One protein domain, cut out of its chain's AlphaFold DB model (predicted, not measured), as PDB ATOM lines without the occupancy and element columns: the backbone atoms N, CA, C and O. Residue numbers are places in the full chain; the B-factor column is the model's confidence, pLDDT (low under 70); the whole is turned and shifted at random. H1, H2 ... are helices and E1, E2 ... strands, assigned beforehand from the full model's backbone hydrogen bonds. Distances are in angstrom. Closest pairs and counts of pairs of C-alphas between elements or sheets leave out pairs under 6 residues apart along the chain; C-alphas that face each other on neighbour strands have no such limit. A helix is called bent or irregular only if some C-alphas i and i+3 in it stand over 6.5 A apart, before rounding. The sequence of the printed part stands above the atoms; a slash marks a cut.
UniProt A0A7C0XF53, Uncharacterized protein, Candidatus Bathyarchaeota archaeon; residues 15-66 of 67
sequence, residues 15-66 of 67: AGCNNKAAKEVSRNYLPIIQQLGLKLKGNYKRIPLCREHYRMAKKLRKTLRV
ATOM      1  N   ALA A  15      -9.291 -25.714 -13.890       85.69
ATOM      2  CA  ALA A  15      -7.967 -26.287 -14.072       85.69
ATOM      3  C   ALA A  15      -7.878 -27.621 -13.321       85.69
ATOM      4  O   ALA A  15      -8.234 -27.701 -12.148       85.69
ATOM      5  N   GLY A  16      -7.445 -28.673 -14.016       85.00
ATOM      6  CA  GLY A  16      -7.467 -30.044 -13.495       85.00
ATOM      7  C   GLY A  16      -8.788 -30.792 -13.713       85.00
ATOM      8  O   GLY A  16      -8.894 -31.948 -13.324       85.00
ATOM      9  N   CYS A  17      -9.786 -30.183 -14.367       85.12
ATOM     10  CA  CYS A  17     -11.023 -30.864 -14.742       85.12
ATOM     11  C   CYS A  17     -11.162 -30.983 -16.263       85.12
ATOM     12  O   CYS A  17     -11.180 -29.974 -16.967       85.12
ATOM     13  N   ASN A  18     -11.325 -32.212 -16.757       82.88
ATOM     14  CA  ASN A  18     -11.631 -32.508 -18.165       82.88
ATOM     15  C   ASN A  18     -13.057 -33.059 -18.345       82.88
ATOM     16  O   ASN A  18     -13.398 -33.619 -19.380       82.88
ATOM     17  N   ASN A  19     -13.920 -32.902 -17.332       87.75
ATOM     18  CA  ASN A  19     -15.322 -33.282 -17.468       87.75
ATOM     19  C   ASN A  19     -16.059 -32.321 -18.402       87.75
ATOM     20  O   ASN A  19     -15.808 -31.113 -18.403       87.75
ATOM     21  N   LYS A  20     -17.045 -32.856 -19.129       88.19
ATOM     22  CA  LYS A  20     -17.921 -32.063 -19.993       88.19
ATOM     23  C   LYS A  20     -18.688 -31.034 -19.160       88.19
ATOM     24  O   LYS A  20     -19.286 -31.357 -18.124       88.19
ATOM     25  N   ALA A  21     -18.654 -29.781 -19.595       88.06
ATOM     26  CA  ALA A  21     -19.406 -28.719 -18.964       88.06
ATOM     27  C   ALA A  21     -20.900 -28.999 -19.134       88.06
ATOM     28  O   ALA A  21     -21.382 -29.361 -20.203       88.06
ATOM     29  N   ALA A  22     -21.638 -28.860 -18.040       87.56
ATOM     30  CA  ALA A  22     -23.074 -29.097 -18.025       87.56
ATOM     31  C   ALA A  22     -23.855 -27.802 -17.817       87.56
ATOM     32  O   ALA A  22     -25.009 -27.714 -18.229       87.56
ATOM     33  N   LYS A  23     -23.251 -26.816 -17.139       87.06
ATOM     34  CA  LYS A  23     -23.843 -25.501 -16.895       87.06
ATOM     35  C   LYS A  23     -22.790 -24.413 -16.955       87.06
ATOM     36  O   LYS A  23     -21.667 -24.606 -16.514       87.06
ATOM     37  N   GLU A  24     -23.194 -23.246 -17.413       88.88
ATOM     38  CA  GLU A  24     -22.390 -22.034 -17.387       88.88
ATOM     39  C   GLU A  24     -22.859 -21.141 -16.237       88.88
ATOM     40  O   GLU A  24     -24.055 -20.938 -16.025       88.88
ATOM     41  N   VAL A  25     -21.915 -20.637 -15.446       87.50
ATOM     42  CA  VAL A  25     -22.201 -19.729 -14.335       87.50
ATOM     43  C   VAL A  25     -21.605 -18.358 -14.597       87.50
ATOM     44  O   VAL A  25     -20.598 -18.206 -15.283       87.50
ATOM     45  N   SER A  26     -22.231 -17.327 -14.042       87.81
ATOM     46  CA  SER A  26     -21.707 -15.965 -14.144       87.81
ATOM     47  C   SER A  26     -20.382 -15.821 -13.400       87.81
ATOM     48  O   SER A  26     -20.117 -16.537 -12.434       87.81
ATOM     49  N   ARG A  27     -19.597 -14.814 -13.789       84.88
ATOM     50  CA  ARG A  27     -18.317 -14.469 -13.158       84.88
ATOM     51  C   ARG A  27     -18.404 -14.230 -11.643       84.88
ATOM     52  O   ARG A  27     -17.406 -14.388 -10.961       84.88
ATOM     53  N   ASN A  28     -19.591 -13.975 -11.088       84.81
ATOM     54  CA  ASN A  28     -19.829 -13.922  -9.638       84.81
ATOM     55  C   ASN A  28     -19.498 -15.242  -8.896       84.81
ATOM     56  O   ASN A  28     -19.405 -15.279  -7.676       84.81
ATOM     57  N   TYR A  29     -19.310 -16.348  -9.621       85.19
ATOM     58  CA  TYR A  29     -18.823 -17.604  -9.051       85.19
ATOM     59  C   TYR A  29     -17.295 -17.661  -8.892       85.19
ATOM     60  O   TYR A  29     -16.817 -18.547  -8.193       85.19
ATOM     61  N   LEU A  30     -16.523 -16.729  -9.472       85.12
ATOM     62  CA  LEU A  30     -15.066 -16.647  -9.286       85.12
ATOM     63  C   LEU A  30     -14.617 -16.691  -7.819       85.12
ATOM     64  O   LEU A  30     -13.755 -17.515  -7.522       85.12
ATOM     65  N   PRO A  31     -15.142 -15.847  -6.906       87.31
ATOM     66  CA  PRO A  31     -14.705 -15.867  -5.511       87.31
ATOM     67  C   PRO A  31     -14.986 -17.216  -4.843       87.31
ATOM     68  O   PRO A  31     -14.158 -17.718  -4.094       87.31
ATOM     69  N   ILE A  32     -16.108 -17.858  -5.180       87.62
ATOM     70  CA  ILE A  32     -16.468 -19.181  -4.652       87.62
ATOM     71  C   ILE A  32     -15.513 -20.262  -5.170       87.62
ATOM     72  O   ILE A  32     -15.100 -21.137  -4.420       87.62
ATOM     73  N   ILE A  33     -15.166 -20.208  -6.456       86.56
ATOM     74  CA  ILE A  33     -14.232 -21.150  -7.085       86.56
ATOM     75  C   ILE A  33     -12.832 -20.988  -6.474       86.56
ATOM     76  O   ILE A  33     -12.209 -21.985  -6.129       86.56
ATOM     77  N   GLN A  34     -12.387 -19.751  -6.243       86.06
ATOM     78  CA  GLN A  34     -11.133 -19.481  -5.536       86.06
ATOM     79  C   GLN A  34     -11.162 -19.971  -4.082       86.06
ATOM     80  O   GLN A  34     -10.195 -20.579  -3.635       86.06
ATOM     81  N   GLN A  35     -12.275 -19.790  -3.361       86.19
ATOM     82  CA  GLN A  35     -12.448 -20.337  -2.009       86.19
ATOM     83  C   GLN A  35     -12.453 -21.869  -1.968       86.19
ATOM     84  O   GLN A  35     -12.019 -22.453  -0.982       86.19
ATOM     85  N   LEU A  36     -12.905 -22.529  -3.037       83.12
ATOM     86  CA  LEU A  36     -12.787 -23.982  -3.203       83.12
ATOM     87  C   LEU A  36     -11.344 -24.441  -3.468       83.12
ATOM     88  O   LEU A  36     -11.117 -25.639  -3.619       83.12
ATOM     89  N   GLY A  37     -10.382 -23.519  -3.588       85.25
ATOM     90  CA  GLY A  37      -9.017 -23.824  -4.016       85.25
ATOM     91  C   GLY A  37      -8.926 -24.232  -5.490       85.25
ATOM     92  O   GLY A  37      -7.899 -24.742  -5.934       85.25
ATOM     93  N   LEU A  38      -9.992 -24.017  -6.265       85.94
ATOM     94  CA  LEU A  38     -10.045 -24.351  -7.681       85.94
ATOM     95  C   LEU A  38      -9.553 -23.162  -8.508       85.94
ATOM     96  O   LEU A  38      -9.877 -22.004  -8.239       85.94
ATOM     97  N   LYS A  39      -8.790 -23.447  -9.562       85.62
ATOM     98  CA  LYS A  39      -8.330 -22.437 -10.526       85.62
ATOM     99  C   LYS A  39      -9.135 -22.536 -11.813       85.62
ATOM    100  O   LYS A  39      -9.635 -23.607 -12.148       85.62
ATOM    101  N   LEU A  40      -9.262 -21.436 -12.547       86.62
ATOM    102  CA  LEU A  40      -9.844 -21.458 -13.889       86.62
ATOM    103  C   LEU A  40      -8.757 -21.723 -14.936       86.62
ATOM    104  O   LEU A  40      -7.652 -21.208 -14.804       86.62
ATOM    105  N   LYS A  41      -9.085 -22.482 -15.989       84.75
ATOM    106  CA  LYS A  41      -8.206 -22.694 -17.157       84.75
ATOM    107  C   LYS A  41      -7.997 -21.411 -17.975       84.75
ATOM    108  O   LYS A  41      -7.000 -21.289 -18.673       84.75
ATOM    109  N   GLY A  42      -8.928 -20.462 -17.902       81.38
ATOM    110  CA  GLY A  42      -8.899 -19.243 -18.703       81.38
ATOM    111  C   GLY A  42      -9.819 -18.154 -18.164       81.38
ATOM    112  O   GLY A  42     -10.493 -18.319 -17.142       81.38
ATOM    113  N   ASN A  43      -9.843 -17.021 -18.865       79.31
ATOM    114  CA  ASN A  43     -10.689 -15.890 -18.512       79.31
ATOM    115  C   ASN A  43     -12.042 -16.008 -19.225       79.31
ATOM    116  O   ASN A  43     -12.172 -15.685 -20.403       79.31
ATOM    117  N   TYR A  44     -13.054 -16.497 -18.508       80.62
ATOM    118  CA  TYR A  44     -14.381 -16.731 -19.071       80.62
ATOM    119  C   TYR A  44     -15.379 -15.659 -18.619       80.62
ATOM    120  O   TYR A  44     -15.532 -15.403 -17.423       80.62
ATOM    121  N   LYS A  45     -16.134 -15.080 -19.567       81.75
ATOM    122  CA  LYS A  45     -17.272 -14.190 -19.253       81.75
ATOM    123  C   LYS A  45     -18.369 -14.946 -18.491       81.75
ATOM    124  O   LYS A  45     -18.948 -14.426 -17.534       81.75
ATOM    125  N   ARG A  46     -18.602 -16.200 -18.885       86.31
ATOM    126  CA  ARG A  46     -19.395 -17.195 -18.162       86.31
ATOM    127  C   ARG A  46     -18.566 -18.455 -18.004       86.31
ATOM    128  O   ARG A  46     -18.071 -18.984 -18.988       86.31
ATOM    129  N   ILE A  47     -18.390 -18.903 -16.771       88.12
ATOM    130  CA  ILE A  47     -17.513 -20.012 -16.419       88.12
ATOM    131  C   ILE A  47     -18.263 -21.320 -16.692       88.12
ATOM    132  O   ILE A  47     -19.260 -21.587 -16.012       88.12
ATOM    133  N   PRO A  48     -17.820 -22.144 -17.653       90.50
ATOM    134  CA  PRO A  48     -18.413 -23.451 -17.872       90.50
ATOM    135  C   PRO A  48     -18.006 -24.388 -16.728       90.50
ATOM    136  O   PRO A  48     -16.825 -24.588 -16.459       90.50
ATOM    137  N   LEU A  49     -18.979 -24.966 -16.032       89.38
ATOM    138  CA  LEU A  49     -18.778 -25.923 -14.949       89.38
ATOM    139  C   LEU A  49     -19.436 -27.262 -15.289       89.38
ATOM    140  O   LEU A  49     -20.555 -27.335 -15.809       89.38
ATOM    141  N   CYS A  50     -18.758 -28.353 -14.942       91.12
ATOM    142  CA  CYS A  50     -19.377 -29.672 -14.913       91.12
ATOM    143  C   CYS A  50     -20.406 -29.759 -13.765       91.12
ATOM    144  O   CYS A  50     -20.468 -28.897 -12.879       91.12
ATOM    145  N   ARG A  51     -21.231 -30.814 -13.759       89.88
ATOM    146  CA  ARG A  51     -22.270 -31.009 -12.727       89.88
ATOM    147  C   ARG A  51     -21.699 -31.028 -11.304       89.88
ATOM    148  O   ARG A  51     -22.351 -30.512 -10.398       89.88
ATOM    149  N   GLU A  52     -20.510 -31.593 -11.117       89.56
ATOM    150  CA  GLU A  52     -19.854 -31.702  -9.810       89.56
ATOM    151  C   GLU A  52     -19.391 -30.343  -9.287       89.56
ATOM    152  O   GLU A  52     -19.848 -29.908  -8.230       89.56
ATOM    153  N   HIS A  53     -18.583 -29.616 -10.065       87.75
ATOM    154  CA  HIS A  53     -18.110 -28.282  -9.685       87.75
ATOM    155  C   HIS A  53     -19.261 -27.298  -9.488       87.75
ATOM    156  O   HIS A  53     -19.251 -26.500  -8.552       87.75
ATOM    157  N   TYR A  54     -20.306 -27.399 -10.313       89.81
ATOM    158  CA  TYR A  54     -21.514 -26.612 -10.115       89.81
ATOM    159  C   TYR A  54     -22.186 -26.914  -8.767       89.81
ATOM    160  O   TYR A  54     -22.612 -25.988  -8.077       89.81
ATOM    161  N   ARG A  55     -22.283 -28.189  -8.360       89.81
ATOM    162  CA  ARG A  55     -22.844 -28.571  -7.052       89.81
ATOM    163  C   ARG A  55     -21.989 -28.054  -5.897       89.81
ATOM    164  O   ARG A  55     -22.560 -27.482  -4.968       89.81
ATOM    165  N   MET A  56     -20.664 -28.201  -5.969       88.25
ATOM    166  CA  MET A  56     -19.742 -27.696  -4.940       88.25
ATOM    167  C   MET A  56     -19.882 -26.182  -4.778       88.25
ATOM    168  O   MET A  56     -20.167 -25.691  -3.685       88.25
ATOM    169  N   ALA A  57     -19.796 -25.447  -5.887       87.38
ATOM    170  CA  ALA A  57     -19.901 -23.998  -5.867       87.38
ATOM    171  C   ALA A  57     -21.295 -23.526  -5.427       87.38
ATOM    172  O   ALA A  57     -21.424 -22.548  -4.697       87.38
ATOM    173  N   LYS A  58     -22.365 -24.239  -5.802       87.12
ATOM    174  CA  LYS A  58     -23.724 -23.938  -5.326       87.12
ATOM    175  C   LYS A  58     -23.865 -24.151  -3.814       87.12
ATOM    176  O   LYS A  58     -24.543 -23.350  -3.173       87.12
ATOM    177  N   LYS A  59     -23.251 -25.201  -3.254       87.75
ATOM    178  CA  LYS A  59     -23.282 -25.493  -1.811       87.75
ATOM    179  C   LYS A  59     -22.598 -24.374  -1.026       87.75
ATOM    180  O   LYS A  59     -23.238 -23.782  -0.166       87.75
ATOM    181  N   LEU A  60     -21.375 -24.008  -1.412       84.81
ATOM    182  CA  LEU A  60     -20.647 -22.898  -0.789       84.81
ATOM    183  C   LEU A  60     -21.348 -21.555  -0.957       84.81
ATOM    184  O   LEU A  60     -21.466 -20.813   0.009       84.81
ATOM    185  N   ARG A  61     -21.903 -21.260  -2.139       84.12
ATOM    186  CA  ARG A  61     -22.692 -20.037  -2.343       84.12
ATOM    187  C   ARG A  61     -23.861 -19.937  -1.368       84.12
ATOM    188  O   ARG A  61     -24.178 -18.846  -0.915       84.12
ATOM    189  N   LYS A  62     -24.540 -21.056  -1.093       82.56
ATOM    190  CA  LYS A  62     -25.660 -21.081  -0.151       82.56
ATOM    191  C   LYS A  62     -25.177 -20.815   1.275       82.56
ATOM    192  O   LYS A  62     -25.840 -20.065   1.968       82.56
ATOM    193  N   THR A  63     -24.031 -21.368   1.668       79.56
ATOM    194  CA  THR A  63     -23.401 -21.093   2.968       79.56
ATOM    195  C   THR A  63     -22.978 -19.627   3.099       79.56
ATOM    196  O   THR A  63     -23.288 -18.998   4.098       79.56
ATOM    197  N   LEU A  64     -22.351 -19.055   2.067       72.50
ATOM    198  CA  LEU A  64     -21.871 -17.666   2.073       72.50
ATOM    199  C   LEU A  64     -22.992 -16.620   2.014       72.50
ATOM    200  O   LEU A  64     -22.769 -15.479   2.383       72.50
ATOM    201  N   ARG A  65     -24.190 -16.978   1.537       64.88
ATOM    202  CA  ARG A  65     -25.349 -16.068   1.501       64.88
ATOM    203  C   ARG A  65     -26.028 -15.900   2.866       64.88
ATOM    204  O   ARG A  65     -26.936 -15.090   2.980       64.88
ATOM    205  N   VAL A  66     -25.676 -16.736   3.841       57.44
ATOM    206  CA  VAL A  66     -26.309 -16.776   5.171       57.44
ATOM    207  C   VAL A  66     -25.531 -15.924   6.190       57.44
ATOM    208  O   VAL A  66     -25.934 -15.851   7.344       57.44
TER     209      VAL A  66
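Overview. This is residues 15 to 66 of the 67 residues of an uncharacterized protein of Candidatus Bathyarchaeota archaeon (UniProt A0A7C0XF53). A short ladder of two antiparallel strands, E1 beside E2, stands near one end of the domain; from beside it the long helix H2 runs off toward the other end, and the shorter helix H1 crosses H2 at nearly a right angle. The unnamed stretch of residues 36 to 45 leads from the end of H1 back to E2, and residues 15 to 22 lead into E1. The printed part has 52 residues with two named strands and two named helices, in the order E1, H1, E2, H2 along the chain, and its class is mixed, helices and strands. It is compact, with a radius of gyration of the C-alphas of 10.2 A, yet elongated in outline, spanning 31 by 19 by 18 A.

Along the chain. Begin at C-alpha 23, at (-23.843, -25.501, -16.895), where E1 starts; it holds residues 23 to 26 and is 10.2 A long. Its partner E2 is residues 46 to 49, 9.3 A from first to last C-alpha. Look next at H1, residues 27 to 35, 13.9 A long; it is irregular, but only just: C-alphas 28 and 31 are 6.9 A apart. Then find C-alpha 51 at (-22.270, -31.009, -12.727); from there H2, residues 51 to 64, runs 19.9 A to C-alpha 64 at (-21.871, -17.666, 2.073).

Arrangement. Start with the sheet, where E1 and E2 are antiparallel neighbours with 142 degrees between their directions. C-alphas 24 and 48 face each other at 4.2 A. Look at N 25 and O 47, 2.9 A apart, and at N 47 and O 25, 2.8 A apart: both pairs are within hydrogen-bond range. From the sheet go to H1, whose closest C-alphas with E2 are those of Arg 27 and Arg 46, 5.8 A apart. The closest C-alphas of E1 and H2 are those of Lys 23 and Arg 51, at 7.1 A. H1 and H2 touch, H2 with its residues 57 to 61 alone; the closest C-alphas are those of Ile 32 and Ala 57, 6.0 A apart. Their lines are about perpendicular, at 84 degrees. In H2 every O i to N i+4 pair is within hydrogen-bond range, and in H1 3 of 5 are.

Size, cuts and confidence. The two C-alphas farthest apart are those of Asn 18 and Val 66, at 31.7 A. The printed part runs from residue 15 to 66 and has no cut. The links from E1 to H1 and from E2 to H2 are tight, and the link from H1 to E2, with 10 residues, is short. The mean pLDDT of the printed part is 85.0; look at residues 65 to 66 for the two that are under 70.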